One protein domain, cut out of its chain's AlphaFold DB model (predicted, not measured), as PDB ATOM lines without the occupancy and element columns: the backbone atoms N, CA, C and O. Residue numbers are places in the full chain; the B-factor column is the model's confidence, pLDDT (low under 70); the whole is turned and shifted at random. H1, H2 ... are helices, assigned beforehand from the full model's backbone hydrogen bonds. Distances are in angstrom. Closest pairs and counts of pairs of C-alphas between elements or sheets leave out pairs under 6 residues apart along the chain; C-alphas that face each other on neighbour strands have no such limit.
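What this domain is: This is residues 121 to 260 of the 261 residues of an uncharacterized protein of Lentisphaerae bacterium (UniProt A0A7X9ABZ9). A long helix, H6, runs side by side with the first long helix, H1, through its residues 224 to 234, and then residues 239 to 260, of which 239 to 258 belong to H6, stick out as a free arm. From H1 the chain folds back into H2, H3 packs at a steep angle on residues 165 to 172 of H2, and the two small helices H4 and H5 pack on H1 on the way back to H6. The 140 printed residues hold six named helices, H1 to H6 in order, and no named strand; the class is all helix. The whole is loose, with a radius of gyration of the C-alphas of 18.8 A and spans of 63 by 46 by 30 A.

How they stand to each other: Begin at H6, residues 224 to 258, the longest helix. With residues 224 to 234 it touches residues 126 to 137 of H1, residues 121 to 148, at a shallow tilt of 20 degrees, the same way; the closest C-alphas, of Leu 130 and Ile 227, are 6.5 A apart. H1 is the hub, touching four helices. It forms a helical hairpin with H2, residues 151 to 173, at 45 degrees, opposite ways; their closest C-alphas, Val 145 and Ala 154, are 5.1 A apart. H2 touches H3, residues 188 to 203, at a steep tilt of 47 degrees, opposite ways, with the C-alphas of Val 168 and Ala 197 closest at 5.4 A. H4, residues 207 to 210, touches H1 with the C-alphas of Leu 130 and Leu 210 closest at 5.7 A, and H2 with those of Gly 165 and Val 207 closest at 6.9 A. H5, residues 213 to 217, touches H1, the closest C-alphas being Tyr 124 and Leu 216 at 6.9 A. H3 and H6 are apart. Each O i to N i+4 pair is within hydrogen-bond range in H1, H2 and H5, 10 of 12 in H3 and 28 of 31 in H6; H4 is too short for such a pair.

Where its parts are: Find C-alpha 224 at (62.480, 23.447, 103.658); from there H6 runs 48.6 A to C-alpha 258 at (63.260, -8.157, 66.772). H1 runs 40.4 A from C-alpha 121 at (74.277, 28.225, 110.680), H2 33.8 A and H3 23.6 A.

The domain as a whole: The C-alphas farthest apart, of Gly 219 and Lys 260, are 63.6 A apart. The printed part has no cut. The link from H2 to H3, residues 174 to 187, is long. Look for pLDDT under 70 at residues 178 to 181 and 255 to 260.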
ATOM      1  N   LEU A 121      73.660  29.482 111.124       92.00
ATOM      2  CA  LEU A 121      74.277  28.225 110.680       92.00
ATOM      3  C   LEU A 121      73.261  27.257 110.054       92.00
ATOM      4  O   LEU A 121      73.521  26.668 109.011       92.00
ATOM      5  N   ASN A 122      72.078  27.127 110.656       92.56
ATOM      6  CA  ASN A 122      71.028  26.258 110.130       92.56
ATOM      7  C   ASN A 122      70.490  26.776 108.785       92.56
ATOM      8  O   ASN A 122      70.259  25.992 107.870       92.56
ATOM      9  N   ASN A 123      70.320  28.095 108.640       92.75
ATOM     10  CA  ASN A 123      69.904  28.686 107.365       92.75
ATOM     11  C   ASN A 123      71.005  28.577 106.296       92.75
ATOM     12  O   ASN A 123      70.721  28.270 105.145       92.75
ATOM     13  N   TYR A 124      72.265  28.747 106.692       92.38
ATOM     14  CA  TYR A 124      73.433  28.586 105.831       92.38
ATOM     15  C   TYR A 124      73.530  27.168 105.257       92.38
ATOM     16  O   TYR A 124      73.684  27.004 104.049       92.38
ATOM     17  N   LEU A 125      73.359  26.136 106.092       93.81
ATOM     18  CA  LEU A 125      73.351  24.741 105.637       93.81
ATOM     19  C   LEU A 125      72.233  24.473 104.619       93.81
ATOM     20  O   LEU A 125      72.448  23.770 103.635       93.81
ATOM     21  N   ARG A 126      71.053  25.074 104.809       93.38
ATOM     22  CA  ARG A 126      69.944  24.990 103.843       93.38
ATOM     23  C   ARG A 126      70.297  25.627 102.500       93.38
ATOM     24  O   ARG A 126      70.025  25.024 101.463       93.38
ATOM     25  N   SER A 127      70.928  26.801 102.509       92.00
ATOM     26  CA  SER A 127      71.447  27.435 101.291       92.00
ATOM     27  C   SER A 127      72.511  26.570 100.607       92.00
ATOM     28  O   SER A 127      72.506  26.449  99.386       92.00
ATOM     29  N   LEU A 128      73.385  25.917 101.378       92.56
ATOM     30  CA  LEU A 128      74.439  25.043 100.853       92.56
ATOM     31  C   LEU A 128      73.873  23.799 100.151       92.56
ATOM     32  O   LEU A 128      74.394  23.381  99.116       92.56
ATOM     33  N   VAL A 129      72.772  23.235 100.659       92.50
ATOM     34  CA  VAL A 129      72.051  22.146  99.977       92.50
ATOM     35  C   VAL A 129      71.522  22.606  98.615       92.50
ATOM     36  O   VAL A 129      71.701  21.899  97.624       92.50
ATOM     37  N   LEU A 130      70.926  23.799  98.534       91.12
ATOM     38  CA  LEU A 130      70.449  24.353  97.260       91.12
ATOM     39  C   LEU A 130      71.598  24.613  96.274       91.12
ATOM     40  O   LEU A 130      71.501  24.214  95.113       91.12
ATOM     41  N   ALA A 131      72.717  25.165  96.747       90.88
ATOM     42  CA  ALA A 131      73.919  25.336  95.932       90.88
ATOM     43  C   ALA A 131      74.463  23.989  95.416       90.88
ATOM     44  O   ALA A 131      74.894  23.878  94.269       90.88
ATOM     45  N   THR A 132      74.384  22.930  96.226       91.19
ATOM     46  CA  THR A 132      74.774  21.576  95.804       91.19
ATOM     47  C   THR A 132      73.875  21.069  94.675       91.19
ATOM     48  O   THR A 132      74.381  20.538  93.688       91.19
ATOM     49  N   PHE A 133      72.555  21.274  94.762       89.25
ATOM     50  CA  PHE A 133      71.634  20.933  93.670       89.25
ATOM     51  C   PHE A 133      71.921  21.724  92.397       89.25
ATOM     52  O   PHE A 133      71.864  21.161  91.307       89.25
ATOM     53  N   GLN A 134      72.274  22.999  92.531       89.19
ATOM     54  CA  GLN A 134      72.652  23.846  91.408       89.19
ATOM     55  C   GLN A 134      73.898  23.310  90.689       89.19
ATOM     56  O   GLN A 134      73.880  23.137  89.470       89.19
ATOM     57  N   ILE A 135      74.959  22.980  91.432       90.62
ATOM     58  CA  ILE A 135      76.196  22.425  90.862       90.62
ATOM     59  C   ILE A 135      75.939  21.043  90.249       90.62
ATOM     60  O   ILE A 135      76.388  20.774  89.137       90.62
ATOM     61  N   ALA A 136      75.179  20.183  90.933       89.12
ATOM     62  CA  ALA A 136      74.822  18.861  90.426       89.12
ATOM     63  C   ALA A 136      74.017  18.950  89.121       89.12
ATOM     64  O   ALA A 136      74.286  18.205  88.179       89.12
ATOM     65  N   PHE A 137      73.070  19.888  89.034       86.38
ATOM     66  CA  PHE A 137      72.299  20.140  87.822       86.38
ATOM     67  C   PHE A 137      73.190  20.621  86.669       86.38
ATOM     68  O   PHE A 137      73.106  20.081  85.567       86.38
ATOM     69  N   LEU A 138      74.076  21.590  86.919       89.19
ATOM     70  CA  LEU A 138      75.016  22.093  85.911       89.19
ATOM     71  C   LEU A 138      75.966  20.996  85.413       89.19
ATOM     72  O   LEU A 138      76.204  20.887  84.209       89.19
ATOM     73  N   ALA A 139      76.462  20.150  86.319       90.50
ATOM     74  CA  ALA A 139      77.294  19.004  85.972       90.50
ATOM     75  C   ALA A 139      76.517  17.981  85.129       90.50
ATOM     76  O   ALA A 139      76.988  17.575  84.068       90.50
ATOM     77  N   ALA A 140      75.303  17.613  85.549       87.19
ATOM     78  CA  ALA A 140      74.452  16.679  84.819       87.19
ATOM     79  C   ALA A 140      74.096  17.197  83.419       87.19
ATOM     80  O   ALA A 140      74.143  16.428  82.456       87.19
ATOM     81  N   LEU A 141      73.794  18.492  83.286       87.12
ATOM     82  CA  LEU A 141      73.580  19.141  81.996       87.12
ATOM     83  C   LEU A 141      74.829  18.984  81.123       87.12
ATOM     84  O   LEU A 141      74.736  18.395  80.051       87.12
ATOM     85  N   GLY A 142      75.998  19.416  81.608       88.56
ATOM     86  CA  GLY A 142      77.265  19.308  80.879       88.56
ATOM     87  C   GLY A 142      77.585  17.881  80.426       88.56
ATOM     88  O   GLY A 142      77.904  17.668  79.257       88.56
ATOM     89  N   CYS A 143      77.417  16.891  81.306       89.44
ATOM     90  CA  CYS A 143      77.595  15.477  80.972       89.44
ATOM     91  C   CYS A 143      76.594  14.996  79.915       89.44
ATOM     92  O   CYS A 143      76.980  14.294  78.984       89.44
ATOM     93  N   THR A 144      75.324  15.387  80.023       86.81
ATOM     94  CA  THR A 144      74.273  14.960  79.087       86.81
ATOM     95  C   THR A 144      74.506  15.543  77.697       86.81
ATOM     96  O   THR A 144      74.485  14.812  76.707       86.81
ATOM     97  N   VAL A 145      74.767  16.850  77.608       89.31
ATOM     98  CA  VAL A 145      74.982  17.515  76.317       89.31
ATOM     99  C   VAL A 145      76.308  17.061  75.695       89.31
ATOM    100  O   VAL A 145      76.370  16.830  74.490       89.31
ATOM    101  N   GLY A 146      77.347  16.863  76.514       90.19
ATOM    102  CA  GLY A 146      78.648  16.347  76.077       90.19
ATOM    103  C   GLY A 146      78.615  14.891  75.609       90.19
ATOM    104  O   GLY A 146      79.359  14.533  74.704       90.19
ATOM    105  N   ALA A 147      77.740  14.055  76.174       88.38
ATOM    106  CA  ALA A 147      77.540  12.684  75.706       88.38
ATOM    107  C   ALA A 147      76.708  12.614  74.413       88.38
ATOM    108  O   ALA A 147      76.891  11.699  73.613       88.38
ATOM    109  N   ALA A 148      75.786  13.560  74.208       85.56
ATOM    110  CA  ALA A 148      74.872  13.561  73.066       85.56
ATOM    111  C   ALA A 148      75.445  14.234  71.804       85.56
ATOM    112  O   ALA A 148      75.042  13.883  70.694       85.56
ATOM    113  N   PHE A 149      76.359  15.200  71.950       90.75
ATOM    114  CA  PHE A 149      76.850  16.032  70.849       90.75
ATOM    115  C   PHE A 149      78.380  16.148  70.826       90.75
ATOM    116  O   PHE A 149      79.053  15.993  71.839       90.75
ATOM    117  N   SER A 150      78.945  16.499  69.666       92.94
ATOM    118  CA  SER A 150      80.368  16.860  69.548       92.94
ATOM    119  C   SER A 150      80.710  18.096  70.387       92.94
ATOM    120  O   SER A 150      79.863  18.981  70.523       92.94
ATOM    121  N   THR A 151      81.957  18.225  70.849       91.69
ATOM    122  CA  THR A 151      82.405  19.283  71.776       91.69
ATOM    123  C   THR A 151      81.931  20.704  71.423       91.69
ATOM    124  O   THR A 151      81.376  21.360  72.307       91.69
ATOM    125  N   PRO A 152      82.058  21.200  70.171       92.56
ATOM    126  CA  PRO A 152      81.617  22.561  69.843       92.56
ATOM    127  C   PRO A 152      80.095  22.736  69.954       92.56
ATOM    128  O   PRO A 152      79.609  23.737  70.478       92.56
ATOM    129  N   VAL A 153      79.338  21.734  69.502       93.44
ATOM    130  CA  VAL A 153      77.867  21.733  69.545       93.44
ATOM    131  C   VAL A 153      77.370  21.599  70.984       93.44
ATOM    132  O   VAL A 153      76.430  22.289  71.373       93.44
ATOM    133  N   ALA A 154      78.028  20.766  71.794       92.12
ATOM    134  CA  ALA A 154      77.683  20.581  73.196       92.12
ATOM    135  C   ALA A 154      77.846  21.876  74.002       92.12
ATOM    136  O   ALA A 154      76.944  22.255  74.749       92.12
ATOM    137  N   ALA A 155      78.962  22.587  73.803       92.38
ATOM    138  CA  ALA A 155      79.209  23.871  74.450       92.38
ATOM    139  C   ALA A 155      78.147  24.912  74.064       92.38
ATOM    140  O   ALA A 155      77.567  25.558  74.937       92.38
ATOM    141  N   PHE A 156      77.841  25.034  72.768       94.62
ATOM    142  CA  PHE A 156      76.815  25.960  72.288       94.62
ATOM    143  C   PHE A 156      75.428  25.648  72.865       94.62
ATOM    144  O   PHE A 156      74.736  26.552  73.333       94.62
ATOM    145  N   ALA A 157      75.027  24.375  72.870       91.00
ATOM    146  CA  ALA A 157      73.736  23.950  73.399       91.00
ATOM    147  C   ALA A 157      73.627  24.181  74.917       91.00
ATOM    148  O   ALA A 157      72.605  24.689  75.379       91.00
ATOM    149  N   ALA A 158      74.682  23.886  75.685       89.94
ATOM    150  CA  ALA A 158      74.711  24.137  77.124       89.94
ATOM    151  C   ALA A 158      74.612  25.639  77.450       89.94
ATOM    152  O   ALA A 158      73.795  26.034  78.280       89.94
ATOM    153  N   ILE A 159      75.382  26.490  76.760       91.19
ATOM    154  CA  ILE A 159      75.327  27.950  76.951       91.19
ATOM    155  C   ILE A 159      73.949  28.492  76.561       91.19
ATOM    156  O   ILE A 159      73.354  29.252  77.322       91.19
ATOM    157  N   SER A 160      73.411  28.070  75.415       91.31
ATOM    158  CA  SER A 160      72.085  28.497  74.952       91.31
ATOM    159  C   SER A 160      70.998  28.129  75.959       91.31
ATOM    160  O   SER A 160      70.150  28.960  76.275       91.31
ATOM    161  N   TYR A 161      71.054  26.918  76.524       89.44
ATOM    162  CA  TYR A 161      70.130  26.484  77.569       89.44
ATOM    163  C   TYR A 161      70.180  27.404  78.799       89.44
ATOM    164  O   TYR A 161      69.134  27.826  79.290       89.44
ATOM    165  N   LEU A 162      71.380  27.765  79.268       88.38
ATOM    166  CA  LEU A 162      71.547  28.665  80.415       88.38
ATOM    167  C   LEU A 162      71.027  30.079  80.125       88.38
ATOM    168  O   LEU A 162      70.295  30.638  80.939       88.38
ATOM    169  N   VAL A 163      71.352  30.641  78.956       89.25
ATOM    170  CA  VAL A 163      70.892  31.980  78.541       89.25
ATOM    171  C   VAL A 163      69.366  32.036  78.435       89.25
ATOM    172  O   VAL A 163      68.747  32.998  78.902       89.25
ATOM    173  N   ILE A 164      68.749  30.997  77.864       87.94
ATOM    174  CA  ILE A 164      67.289  30.870  77.815       87.94
ATOM    175  C   ILE A 164      66.728  30.783  79.237       87.94
ATOM    176  O   ILE A 164      65.773  31.494  79.541       87.94
ATOM    177  N   GLY A 165      67.335  29.984  80.120       85.31
ATOM    178  CA  GLY A 165      66.905  29.852  81.515       85.31
ATOM    179  C   GLY A 165      66.866  31.188  82.256       85.31
ATOM    180  O   GLY A 165      65.852  31.515  82.871       85.31
ATOM    181  N   PHE A 166      67.915  32.004  82.115       82.81
ATOM    182  CA  PHE A 166      67.951  33.346  82.705       82.81
ATOM    183  C   PHE A 166      66.876  34.276  82.128       82.81
ATOM    184  O   PHE A 166      66.217  35.011  82.866       82.81
ATOM    185  N   SER A 167      66.659  34.226  80.814       84.88
ATOM    186  CA  SER A 167      65.699  35.100  80.128       84.88
ATOM    187  C   SER A 167      64.244  34.740  80.446       84.88
ATOM    188  O   SER A 167      63.406  35.622  80.633       84.88
ATOM    189  N   VAL A 168      63.937  33.443  80.549       84.75
ATOM    190  CA  VAL A 168      62.600  32.939  80.897       84.75
ATOM    191  C   VAL A 168      62.208  33.376  82.303       84.75
ATOM    192  O   VAL A 168      61.084  33.838  82.495       84.75
ATOM    193  N   GLN A 169      63.131  33.307  83.263       80.75
ATOM    194  CA  GLN A 169      62.853  33.730  84.634       80.75
ATOM    195  C   GLN A 169      62.484  35.213  84.711       80.75
ATOM    196  O   GLN A 169      61.464  35.577  85.300       80.75
ATOM    197  N   ALA A 170      63.264  36.068  84.043       79.31
ATOM    198  CA  ALA A 170      62.972  37.494  83.967       79.31
ATOM    199  C   ALA A 170      61.575  37.749  83.370       79.31
ATOM    200  O   ALA A 170      60.796  38.515  83.936       79.31
ATOM    201  N   ALA A 171      61.218  37.046  82.289       79.88
ATOM    202  CA  ALA A 171      59.914  37.169  81.637       79.88
ATOM    203  C   ALA A 171      58.734  36.679  82.505       79.88
ATOM    204  O   ALA A 171      57.634  37.229  82.426       79.88
ATOM    205  N   ILE A 172      58.939  35.674  83.361       79.56
ATOM    206  CA  ILE A 172      57.912  35.212  84.311       79.56
ATOM    207  C   ILE A 172      57.698  36.245  85.420       79.56
ATOM    208  O   ILE A 172      56.569  36.488  85.832       79.56
ATOM    209  N   THR A 173      58.758  36.893  85.890       73.44
ATOM    210  CA  THR A 173      58.657  37.878  86.981       73.44
ATOM    211  C   THR A 173      58.292  39.296  86.532       73.44
ATOM    212  O   THR A 173      58.068  40.157  87.378       73.44
ATOM    213  N   ALA A 174      58.232  39.555  85.223       76.56
ATOM    214  CA  ALA A 174      58.004  40.891  84.674       76.56
ATOM    215  C   ALA A 174      56.607  41.493  84.964       76.56
ATOM    216  O   ALA A 174      56.546  42.697  85.231       76.56
ATOM    217  N   PRO A 175      55.488  40.740  84.916       76.56
ATOM    218  CA  PRO A 175      54.173  41.319  85.182       76.56
ATOM    219  C   PRO A 175      53.986  41.659  86.665       76.56
ATOM    220  O   PRO A 175      54.361  40.889  87.550       76.56
ATOM    221  N   LEU A 176      53.345  42.798  86.940       70.88
ATOM    222  CA  LEU A 176      53.003  43.208  88.305       70.88
ATOM    223  C   LEU A 176      51.911  42.292  88.874       70.88
ATOM    224  O   LEU A 176      51.014  41.865  88.150       70.88
ATOM    225  N   GLN A 177      51.966  42.012  90.175       71.44
ATOM    226  CA  GLN A 177      50.932  41.254  90.881       71.44
ATOM    227  C   GLN A 177      50.065  42.191  91.724       71.44
ATOM    228  O   GLN A 177      50.576  43.079  92.405       71.44
ATOM    229  N   ASN A 178      48.754  41.979  91.671       68.00
ATOM    230  CA  ASN A 178      47.776  42.581  92.569       68.00
ATOM    231  C   ASN A 178      47.884  41.989  93.983       68.00
ATOM    232  O   ASN A 178      48.480  40.931  94.189       68.00
ATOM    233  N   GLU A 179      47.244  42.636  94.962       53.88
ATOM    234  CA  GLU A 179      47.176  42.139  96.347       53.88
ATOM    235  C   GLU A 179      46.469  40.775  96.475       53.88
ATOM    236  O   GLU A 179      46.723  40.040  97.426       53.88
ATOM    237  N   ASP A 180      45.630  40.406  95.500       51.09
ATOM    238  CA  ASP A 180      44.958  39.103  95.402       51.09
ATOM    239  C   ASP A 180      45.812  38.017  94.712       51.09
ATOM    240  O   ASP A 180      45.371  36.877  94.560       51.09
ATOM    241  N   GLY A 181      47.035  38.355  94.289       59.91
ATOM    242  CA  GLY A 181      47.940  37.460  93.567       59.91
ATOM    243  C   GLY A 181      47.653  37.334  92.067       59.91
ATOM    244  O   GLY A 181      48.330  36.562  91.384       59.91
ATOM    245  N   SER A 182      46.686  38.080  91.520       71.50
ATOM    246  CA  SER A 182      46.430  38.107  90.078       71.50
ATOM    247  C   SER A 182      47.467  38.959  89.338       71.50
ATOM    248  O   SER A 182      47.911  40.002  89.815       71.50
ATOM    249  N   TYR A 183      47.877  38.515  88.148       75.19
ATOM    250  CA  TYR A 183      48.821  39.260  87.314       75.19
ATOM    251  C   TYR A 183      48.114  40.405  86.578       75.19
ATOM    252  O   TYR A 183      47.148  40.179  85.842       75.19
ATOM    253  N   GLN A 184      48.629  41.624  86.729       73.12
ATOM    254  CA  GLN A 184      48.259  42.765  85.905       73.12
ATOM    255  C   GLN A 184      49.038  42.727  84.590       73.12
ATOM    256  O   GLN A 184      50.255  42.908  84.562       73.12
ATOM    257  N   TYR A 185      48.316  42.529  83.491       76.69
ATOM    258  CA  TYR A 185      48.879  42.587  82.145       76.69
ATOM    259  C   TYR A 185      48.604  43.953  81.528       76.69
ATOM    260  O   TYR A 185      47.461  44.411  81.533       76.69
ATOM    261  N   LYS A 186      49.623  44.575  80.927       72.50
ATOM    262  CA  LYS A 186      49.440  45.852  80.212       72.50
ATOM    263  C   LYS A 186      48.687  45.682  78.885       72.50
ATOM    264  O   LYS A 186      48.162  46.651  78.349       72.50
ATOM    265  N   GLY A 187      48.616  44.457  78.355       82.50
ATOM    266  CA  GLY A 187      47.893  44.131  77.126       82.50
ATOM    267  C   GLY A 187      47.930  42.642  76.765       82.50
ATOM    268  O   GLY A 187      48.491  41.817  77.486       82.50
ATOM    269  N   PHE A 188      47.340  42.287  75.619       81.31
ATOM    270  CA  PHE A 188      47.269  40.897  75.144       81.31
ATOM    271  C   PHE A 188      48.648  40.294  74.831       81.31
ATOM    272  O   PHE A 188      48.898  39.137  75.159       81.31
ATOM    273  N   VAL A 189      49.550  41.084  74.239       82.56
ATOM    274  CA  VAL A 189      50.915  40.646  73.890       82.56
ATOM    275  C   VAL A 189      51.710  40.269  75.141       82.56
ATOM    276  O   VAL A 189      52.358  39.229  75.164       82.56
ATOM    277  N   ASP A 190      51.588  41.064  76.204       80.12
ATOM    278  CA  ASP A 190      52.224  40.828  77.505       80.12
ATOM    279  C   ASP A 190      51.720  39.518  78.141       80.12
ATOM    280  O   ASP A 190      52.491  38.655  78.560       80.12
ATOM    281  N   LYS A 191      50.401  39.288  78.078       82.94
ATOM    282  CA  LYS A 191      49.777  38.037  78.532       82.94
ATOM    283  C   LYS A 191      50.239  36.816  77.733       82.94
ATOM    284  O   LYS A 191      50.459  35.751  78.314       82.94
ATOM    285  N   ALA A 192      50.368  36.946  76.412       85.00
ATOM    286  CA  ALA A 192      50.843  35.871  75.546       85.00
ATOM    287  C   ALA A 192      52.321  35.543  75.816       85.00
ATOM    288  O   ALA A 192      52.658  34.372  75.988       85.00
ATOM    289  N   ALA A 193      53.173  36.564  75.927       83.19
ATOM    290  CA  ALA A 193      54.591  36.413  76.244       83.19
ATOM    291  C   ALA A 193      54.799  35.753  77.615       83.19
ATOM    292  O   ALA A 193      55.568  34.800  77.729       83.19
ATOM    293  N   HIS A 194      54.055  36.187  78.637       84.56
ATOM    294  CA  HIS A 194      54.127  35.594  79.968       84.56
ATOM    295  C   HIS A 194      53.687  34.121  79.976       84.56
ATOM    296  O   HIS A 194      54.383  33.271  80.532       84.56
ATOM    297  N   LYS A 195      52.581  33.773  79.299       84.56
ATOM    298  CA  LYS A 195      52.154  32.368  79.160       84.56
ATOM    299  C   LYS A 195      53.166  31.512  78.404       84.56
ATOM    300  O   LYS A 195      53.379  30.357  78.762       84.56
ATOM    301  N   PHE A 196      53.781  32.063  77.362       85.56
ATOM    302  CA  PHE A 196      54.833  31.369  76.632       85.56
ATOM    303  C   PHE A 196      56.049  31.113  77.531       85.56
ATOM    304  O   PHE A 196      56.534  29.987  77.584       85.56
ATOM    305  N   ALA A 197      56.480  32.108  78.311       83.56
ATOM    306  CA  ALA A 197      57.564  31.946  79.277       83.56
ATOM    307  C   ALA A 197      57.246  30.867  80.330       83.56
ATOM    308  O   ALA A 197      58.084  30.005  80.593       83.56
ATOM    309  N   GLN A 198      56.014  30.836  80.857       83.75
ATOM    310  CA  GLN A 198      55.557  29.768  81.757       83.75
ATOM    311  C   GLN A 198      55.680  28.381  81.107       83.75
ATOM    312  O   GLN A 198      56.195  27.455  81.730       83.75
ATOM    313  N   LEU A 199      55.272  28.233  79.844       84.25
ATOM    314  CA  LEU A 199      55.394  26.967  79.117       84.25
ATOM    315  C   LEU A 199      56.861  26.558  78.934       84.25
ATOM    316  O   LEU A 199      57.214  25.404  79.176       84.25
ATOM    317  N   VAL A 200      57.732  27.500  78.565       83.25
ATOM    318  CA  VAL A 200      59.169  27.230  78.399       83.25
ATOM    319  C   VAL A 200      59.828  26.859  79.730       83.25
ATOM    320  O   VAL A 200      60.702  25.996  79.737       83.25
ATOM    321  N   SER A 201      59.391  27.415  80.866       80.75
ATOM    322  CA  SER A 201      59.961  27.096  82.190       80.75
ATOM    323  C   SER A 201      59.754  25.644  82.634       80.75
ATOM    324  O   SER A 201      60.530  25.097  83.421       80.75
ATOM    325  N   VAL A 202      58.750  24.964  82.071       76.56
ATOM    326  CA  VAL A 202      58.583  23.519  82.261       76.56
ATOM    327  C   VAL A 202      59.774  22.771  81.659       76.56
ATOM    328  O   VAL A 202      60.307  21.850  82.275       76.56
ATOM    329  N   ALA A 203      60.240  23.197  80.482       72.94
ATOM    330  CA  ALA A 203      61.370  22.583  79.794       72.94
ATOM    331  C   ALA A 203      62.721  23.080  80.329       72.94
ATOM    332  O   ALA A 203      63.622  22.274  80.557       72.94
ATOM    333  N   VAL A 204      62.860  24.377  80.600       78.81
ATOM    334  CA  VAL A 204      64.133  25.010  80.971       78.81
ATOM    335  C   VAL A 204      64.164  25.342  82.460       78.81
ATOM    336  O   VAL A 204      63.280  26.015  82.978       78.81
ATOM    337  N   VAL A 205      65.198  24.869  83.151       74.56
ATOM    338  CA  VAL A 205      65.501  25.240  84.542       74.56
ATOM    339  C   VAL A 205      66.241  26.566  84.543       74.56
ATOM    340  O   VAL A 205      67.330  26.660  83.973       74.56
ATOM    341  N   SER A 206      65.695  27.554  85.249       78.81
ATOM    342  CA  SER A 206      66.493  28.700  85.659       78.81
ATOM    343  C   SER A 206      67.421  28.286  86.796       78.81
ATOM    344  O   SER A 206      66.985  27.819  87.846       78.81
ATOM    345  N   VAL A 207      68.720  28.464  86.583       76.50
ATOM    346  CA  VAL A 207      69.746  28.254  87.613       76.50
ATOM    347  C   VAL A 207      69.561  29.237  88.777       76.50
ATOM    348  O   VAL A 207      69.883  28.901  89.913       76.50
ATOM    349  N   ASP A 208      68.986  30.409  88.497       75.75
ATOM    350  CA  ASP A 208      68.723  31.475  89.467       75.75
ATOM    351  C   ASP A 208      67.700  31.061  90.541       75.75
ATOM    352  O   ASP A 208      67.829  31.430  91.703       75.75
ATOM    353  N   ASP A 209      66.732  30.198  90.205       75.31
ATOM    354  CA  ASP A 209      65.739  29.705  91.176       75.31
ATOM    355  C   ASP A 209      66.367  28.872  92.305       75.31
ATOM    356  O   ASP A 209      65.811  28.766  93.408       75.31
ATOM    357  N   LEU A 210      67.523  28.267  92.029       78.81
ATOM    358  CA  LEU A 210      68.283  27.461  92.979       78.81
ATOM    359  C   LEU A 210      69.288  28.299  93.771       78.81
ATOM    360  O   LEU A 210      69.799  27.812  94.779       78.81
ATOM    361  N   ASP A 211      69.534  29.548  93.371       83.25
ATOM    362  CA  ASP A 211      70.405  30.429  94.129       83.25
ATOM    363  C   ASP A 211      69.700  30.907  95.410       83.25
ATOM    364  O   ASP A 211      68.624  31.513  95.406       83.25
ATOM    365  N   ALA A 212      70.326  30.607  96.543       84.38
ATOM    366  CA  ALA A 212      69.899  31.041  97.869       84.38
ATOM    367  C   ALA A 212      70.863  32.068  98.480       84.38
ATOM    368  O   ALA A 212      70.702  32.461  99.639       84.38
ATOM    369  N   THR A 213      71.869  32.509  97.720       83.69
ATOM    370  CA  THR A 213      72.898  33.445  98.180       83.69
ATOM    371  C   THR A 213      72.287  34.802  98.500       83.69
ATOM    372  O   THR A 213      72.532  35.352  99.573       83.69
ATOM    373  N   SER A 214      71.421  35.320  97.618       82.31
ATOM    374  CA  SER A 214      70.733  36.597  97.854       82.31
ATOM    375  C   SER A 214      69.863  36.561  99.112       82.31
ATOM    376  O   SER A 214      69.842  37.529  99.873       82.31
ATOM    377  N   ASP A 215      69.178  35.444  99.356       84.56
ATOM    378  CA  ASP A 215      68.341  35.276 100.542       84.56
ATOM    379  C   ASP A 215      69.173  35.221 101.813       84.56
ATOM    380  O   ASP A 215      68.841  35.890 102.789       84.56
ATOM    381  N   LEU A 216      70.297  34.509 101.786       86.50
ATOM    382  CA  LEU A 216      71.198  34.442 102.925       86.50
ATOM    383  C   LEU A 216      71.803  35.812 103.260       86.50
ATOM    384  O   LEU A 216      71.801  36.198 104.427       86.50
ATOM    385  N   ILE A 217      72.266  36.567 102.255       84.94
ATOM    386  CA  ILE A 217      72.825  37.920 102.438       84.94
ATOM    387  C   ILE A 217      71.773  38.864 103.032       84.94
ATOM    388  O   ILE A 217      72.080  39.674 103.902       84.94
ATOM    389  N   LYS A 218      70.515  38.736 102.598       82.81
ATOM    390  CA  LYS A 218      69.396  39.513 103.143       82.81
ATOM    391  C   LYS A 218      68.924  38.990 104.502       82.81
ATOM    392  O   LYS A 218      68.085  39.627 105.126       82.81
ATOM    393  N   GLY A 219      69.413  37.856 104.995       83.56
ATOM    394  CA  GLY A 219      68.890  37.244 106.220       83.56
ATOM    395  C   GLY A 219      67.466  36.692 106.068       83.56
ATOM    396  O   GLY A 219      66.766  36.516 107.062       83.56
ATOM    397  N   ASN A 220      67.031  36.416 104.837       87.75
ATOM    398  CA  ASN A 220      65.781  35.723 104.562       87.75
ATOM    399  C   ASN A 220      65.922  34.228 104.876       87.75
ATOM    400  O   ASN A 220      66.975  33.610 104.687       87.75
ATOM    401  N   LEU A 221      64.827  33.627 105.334       90.19
ATOM    402  CA  LEU A 221      64.764  32.202 105.621       90.19
ATOM    403  C   LEU A 221      64.695  31.384 104.327       90.19
ATOM    404  O   LEU A 221      63.784  31.559 103.520       90.19
ATOM    405  N   VAL A 222      65.583  30.404 104.191       91.12
ATOM    406  CA  VAL A 222      65.422  29.332 103.211       91.12
ATOM    407  C   VAL A 222      64.466  28.292 103.788       91.12
ATOM    408  O   VAL A 222      64.784  27.562 104.738       91.12
ATOM    409  N   GLU A 223      63.256  28.241 103.236       89.75
ATOM    410  CA  GLU A 223      62.232  27.275 103.635       89.75
ATOM    411  C   GLU A 223      62.596  25.855 103.188       89.75
ATOM    412  O   GLU A 223      62.963  25.630 102.033       89.75
ATOM    413  N   TYR A 224      62.367  24.858 104.050       89.94
ATOM    414  CA  TYR A 224      62.480  23.447 103.658       89.94
ATOM    415  C   TYR A 224      61.567  23.090 102.484       89.94
ATOM    416  O   TYR A 224      61.932  22.266 101.652       89.94
ATOM    417  N   ARG A 225      60.408  23.749 102.373       89.81
ATOM    418  CA  ARG A 225      59.497  23.589 101.237       89.81
ATOM    419  C   ARG A 225      60.170  23.951  99.914       89.81
ATOM    420  O   ARG A 225      59.986  23.227  98.942       89.81
ATOM    421  N   ARG A 226      60.982  25.017  99.874       88.25
ATOM    422  CA  ARG A 226      61.747  25.397  98.675       88.25
ATOM    423  C   ARG A 226      62.771  24.324  98.317       88.25
ATOM    424  O   ARG A 226      62.856  23.946  97.156       88.25
ATOM    425  N   ILE A 227      63.485  23.785  99.307       90.31
ATOM    426  CA  ILE A 227      64.461  22.701  99.105       90.31
ATOM    427  C   ILE A 227      63.774  21.437  98.580       90.31
ATOM    428  O   ILE A 227      64.213  20.863  97.588       90.31
ATOM    429  N   GLY A 228      62.675  21.023  99.214       89.69
ATOM    430  CA  GLY A 228      61.901  19.858  98.791       89.69
ATOM    431  C   GLY A 228      61.332  20.030  97.384       89.69
ATOM    432  O   GLY A 228      61.430  19.124  96.565       89.69
ATOM    433  N   TRP A 229      60.809  21.216  97.065       88.06
ATOM    434  CA  TRP A 229      60.307  21.521  95.727       88.06
ATOM    435  C   TRP A 229      61.416  21.533  94.670       88.06
ATOM    436  O   TRP A 229      61.219  21.010  93.573       88.06
ATOM    437  N   ALA A 230      62.594  22.068  95.001       87.00
ATOM    438  CA  ALA A 230      63.768  22.006  94.136       87.00
ATOM    439  C   ALA A 230      64.185  20.550  93.872       87.00
ATOM    440  O   ALA A 230      64.390  20.175  92.720       87.00
ATOM    441  N   PHE A 231      64.225  19.712  94.911       87.56
ATOM    442  CA  PHE A 231      64.529  18.287  94.779       87.56
ATOM    443  C   PHE A 231      63.516  17.562  93.882       87.56
ATOM    444  O   PHE A 231      63.907  16.888  92.932       87.56
ATOM    445  N   VAL A 232      62.214  17.732  94.129       87.06
ATOM    446  CA  VAL A 232      61.153  17.093  93.331       87.06
ATOM    447  C   VAL A 232      61.232  17.524  91.865       87.06
ATOM    448  O   VAL A 232      61.185  16.676  90.975       87.06
ATOM    449  N   ASN A 233      61.397  18.819  91.588       82.44
ATOM    450  CA  ASN A 233      61.467  19.305  90.211       82.44
ATOM    451  C   ASN A 233      62.718  18.834  89.474       82.44
ATOM    452  O   ASN A 233      62.618  18.398  88.328       82.44
ATOM    453  N   LEU A 234      63.891  18.939  90.101       81.44
ATOM    454  CA  LEU A 234      65.155  18.592  89.452       81.44
ATOM    455  C   LEU A 234      65.334  17.083  89.318       81.44
ATOM    456  O   LEU A 234      65.680  16.606  88.241       81.44
ATOM    457  N   VAL A 235      65.095  16.344  90.400       79.31
ATOM    458  CA  VAL A 235      65.427  14.920  90.483       79.31
ATOM    459  C   VAL A 235      64.255  14.054  90.046       79.31
ATOM    460  O   VAL A 235      64.436  13.152  89.242       79.31
ATOM    461  N   LEU A 236      63.038  14.297  90.534       79.44
ATOM    462  CA  LEU A 236      61.924  13.390  90.227       79.44
ATOM    463  C   LEU A 236      61.309  13.692  88.868       79.44
ATOM    464  O   LEU A 236      61.228  12.812  88.016       79.44
ATOM    465  N   ILE A 237      60.884  14.935  88.648       80.75
ATOM    466  CA  ILE A 237      60.141  15.295  87.438       80.75
ATOM    467  C   ILE A 237      61.071  15.266  86.227       80.75
ATOM    468  O   ILE A 237      60.778  14.599  85.240       80.75
ATOM    469  N   ARG A 238      62.214  15.953  86.286       74.94
ATOM    470  CA  ARG A 238      63.072  16.114  85.103       74.94
ATOM    471  C   ARG A 238      63.879  14.862  84.785       74.94
ATOM    472  O   ARG A 238      63.859  14.435  83.632       74.94
ATOM    473  N   THR A 239      64.514  14.222  85.770       74.50
ATOM    474  CA  THR A 239      65.142  12.912  85.526       74.50
ATOM    475  C   THR A 239      64.087  11.877  85.152       74.50
ATOM    476  O   THR A 239      64.304  11.135  84.206       74.50
ATOM    477  N   GLY A 240      62.908  11.885  85.785       77.44
ATOM    478  CA  GLY A 240      61.802  10.996  85.421       77.44
ATOM    479  C   GLY A 240      61.344  11.152  83.968       77.44
ATOM    480  O   GLY A 240      61.188  10.152  83.273       77.44
ATOM    481  N   ILE A 241      61.198  12.385  83.471       78.88
ATOM    482  CA  ILE A 241      60.845  12.650  82.067       78.88
ATOM    483  C   ILE A 241      61.962  12.180  81.128       78.88
ATOM    484  O   ILE A 241      61.682  11.476  80.159       78.88
ATOM    485  N   ILE A 242      63.223  12.527  81.411       75.56
ATOM    486  CA  ILE A 242      64.364  12.141  80.563       75.56
ATOM    487  C   ILE A 242      64.519  10.617  80.530       75.56
ATOM    488  O   ILE A 242      64.635  10.033  79.455       75.56
ATOM    489  N   SER A 243      64.471   9.961  81.689       76.88
ATOM    490  CA  SER A 243      64.516   8.505  81.801       76.88
ATOM    491  C   SER A 243      63.320   7.856  81.113       76.88
ATOM    492  O   SER A 243      63.507   6.878  80.400       76.88
ATOM    493  N   GLY A 244      62.112   8.410  81.247       83.00
ATOM    494  CA  GLY A 244      60.915   7.913  80.566       83.00
ATOM    495  C   GLY A 244      61.031   7.978  79.042       83.00
ATOM    496  O   GLY A 244      60.734   6.998  78.359       83.00
ATOM    497  N   ILE A 245      61.531   9.095  78.503       81.56
ATOM    498  CA  ILE A 245      61.813   9.239  77.067       81.56
ATOM    499  C   ILE A 245      62.910   8.259  76.638       81.56
ATOM    500  O   ILE A 245      62.763   7.583  75.620       81.56
ATOM    501  N   GLY A 246      63.986   8.145  77.420       76.94
ATOM    502  CA  GLY A 246      65.080   7.211  77.160       76.94
ATOM    503  C   GLY A 246      64.599   5.762  77.086       76.94
ATOM    504  O   GLY A 246      64.876   5.078  76.101       76.94
ATOM    505  N   ILE A 247      63.812   5.324  78.074       84.31
ATOM    506  CA  ILE A 247      63.175   4.003  78.099       84.31
ATOM    507  C   ILE A 247      62.312   3.828  76.850       84.31
ATOM    508  O   ILE A 247      62.507   2.868  76.117       84.31
ATOM    509  N   TRP A 248      61.427   4.777  76.535       84.50
ATOM    510  CA  TRP A 248      60.541   4.677  75.371       84.50
ATOM    511  C   TRP A 248      61.293   4.531  74.037       84.50
ATOM    512  O   TRP A 248      60.930   3.684  73.213       84.50
ATOM    513  N   ILE A 249      62.357   5.315  73.825       83.06
ATOM    514  CA  ILE A 249      63.201   5.221  72.624       83.06
ATOM    515  C   ILE A 249      63.869   3.844  72.558       83.06
ATOM    516  O   ILE A 249      63.847   3.204  71.504       83.06
ATOM    517  N   LEU A 250      64.458   3.385  73.664       81.50
ATOM    518  CA  LEU A 250      65.171   2.109  73.713       81.50
ATOM    519  C   LEU A 250      64.222   0.924  73.520       81.50
ATOM    520  O   LEU A 250      64.502   0.073  72.681       81.50
ATOM    521  N   THR A 251      63.051   0.917  74.160       81.88
ATOM    522  CA  THR A 251      62.041  -0.135  73.975       81.88
ATOM    523  C   THR A 251      61.561  -0.210  72.521       81.88
ATOM    524  O   THR A 251      61.411  -1.300  71.971       81.88
ATOM    525  N   ARG A 252      61.378   0.931  71.835       77.19
ATOM    526  CA  ARG A 252      61.043   0.927  70.397       77.19
ATOM    527  C   ARG A 252      62.190   0.438  69.515       77.19
ATOM    528  O   ARG A 252      61.931  -0.223  68.510       77.19
ATOM    529  N   ARG A 253      63.443   0.744  69.866       72.31
ATOM    530  CA  ARG A 253      64.620   0.236  69.141       72.31
ATOM    531  C   ARG A 253      64.777  -1.272  69.308       72.31
ATOM    532  O   ARG A 253      65.071  -1.946  68.323       72.31
ATOM    533  N   GLU A 254      64.531  -1.809  70.498       70.69
ATOM    534  CA  GLU A 254      64.554  -3.256  70.731       70.69
ATOM    535  C   GLU A 254      63.452  -3.969  69.936       70.69
ATOM    536  O   GLU A 254      63.748  -4.910  69.201       70.69
ATOM    537  N   LEU A 255      62.217  -3.452  69.944       59.56
ATOM    538  CA  LEU A 255      61.110  -3.995  69.140       59.56
ATOM    539  C   LEU A 255      61.397  -3.964  67.628       59.56
ATOM    540  O   LEU A 255      61.138  -4.938  66.923       59.56
ATOM    541  N   GLY A 256      61.982  -2.877  67.119       55.34
ATOM    542  CA  GLY A 256      62.364  -2.764  65.706       55.34
ATOM    543  C   GLY A 256      63.517  -3.686  65.291       55.34
ATOM    544  O   GLY A 256      63.639  -4.017  64.113       55.34
ATOM    545  N   THR A 257      64.347  -4.119  66.243       55.81
ATOM    546  CA  THR A 257      65.446  -5.064  65.994       55.81
ATOM    547  C   THR A 257      64.942  -6.511  65.973       55.81
ATOM    548  O   THR A 257      65.435  -7.310  65.183       55.81
ATOM    549  N   VAL A 258      63.912  -6.834  66.765       57.41
ATOM    550  CA  VAL A 258      63.260  -8.157  66.772       57.41
ATOM    551  C   VAL A 258      62.486  -8.431  65.475       57.41
ATOM    552  O   VAL A 258      62.503  -9.555  64.995       57.41
ATOM    553  N   ILE A 259      61.870  -7.415  64.859       55.38
ATOM    554  CA  ILE A 259      61.093  -7.568  63.608       55.38
ATOM    555  C   ILE A 259      61.990  -7.766  62.367       55.38
ATOM    556  O   ILE A 259      61.523  -8.213  61.325       55.38
ATOM    557  N   LYS A 260      63.287  -7.440  62.455       51.84
ATOM    558  CA  LYS A 260      64.256  -7.614  61.356       51.84
ATOM    559  C   LYS A 260      65.008  -8.955  61.386       51.84
ATOM    560  O   LYS A 260      65.986  -9.092  60.650       51.84
TER     561      LYS A 260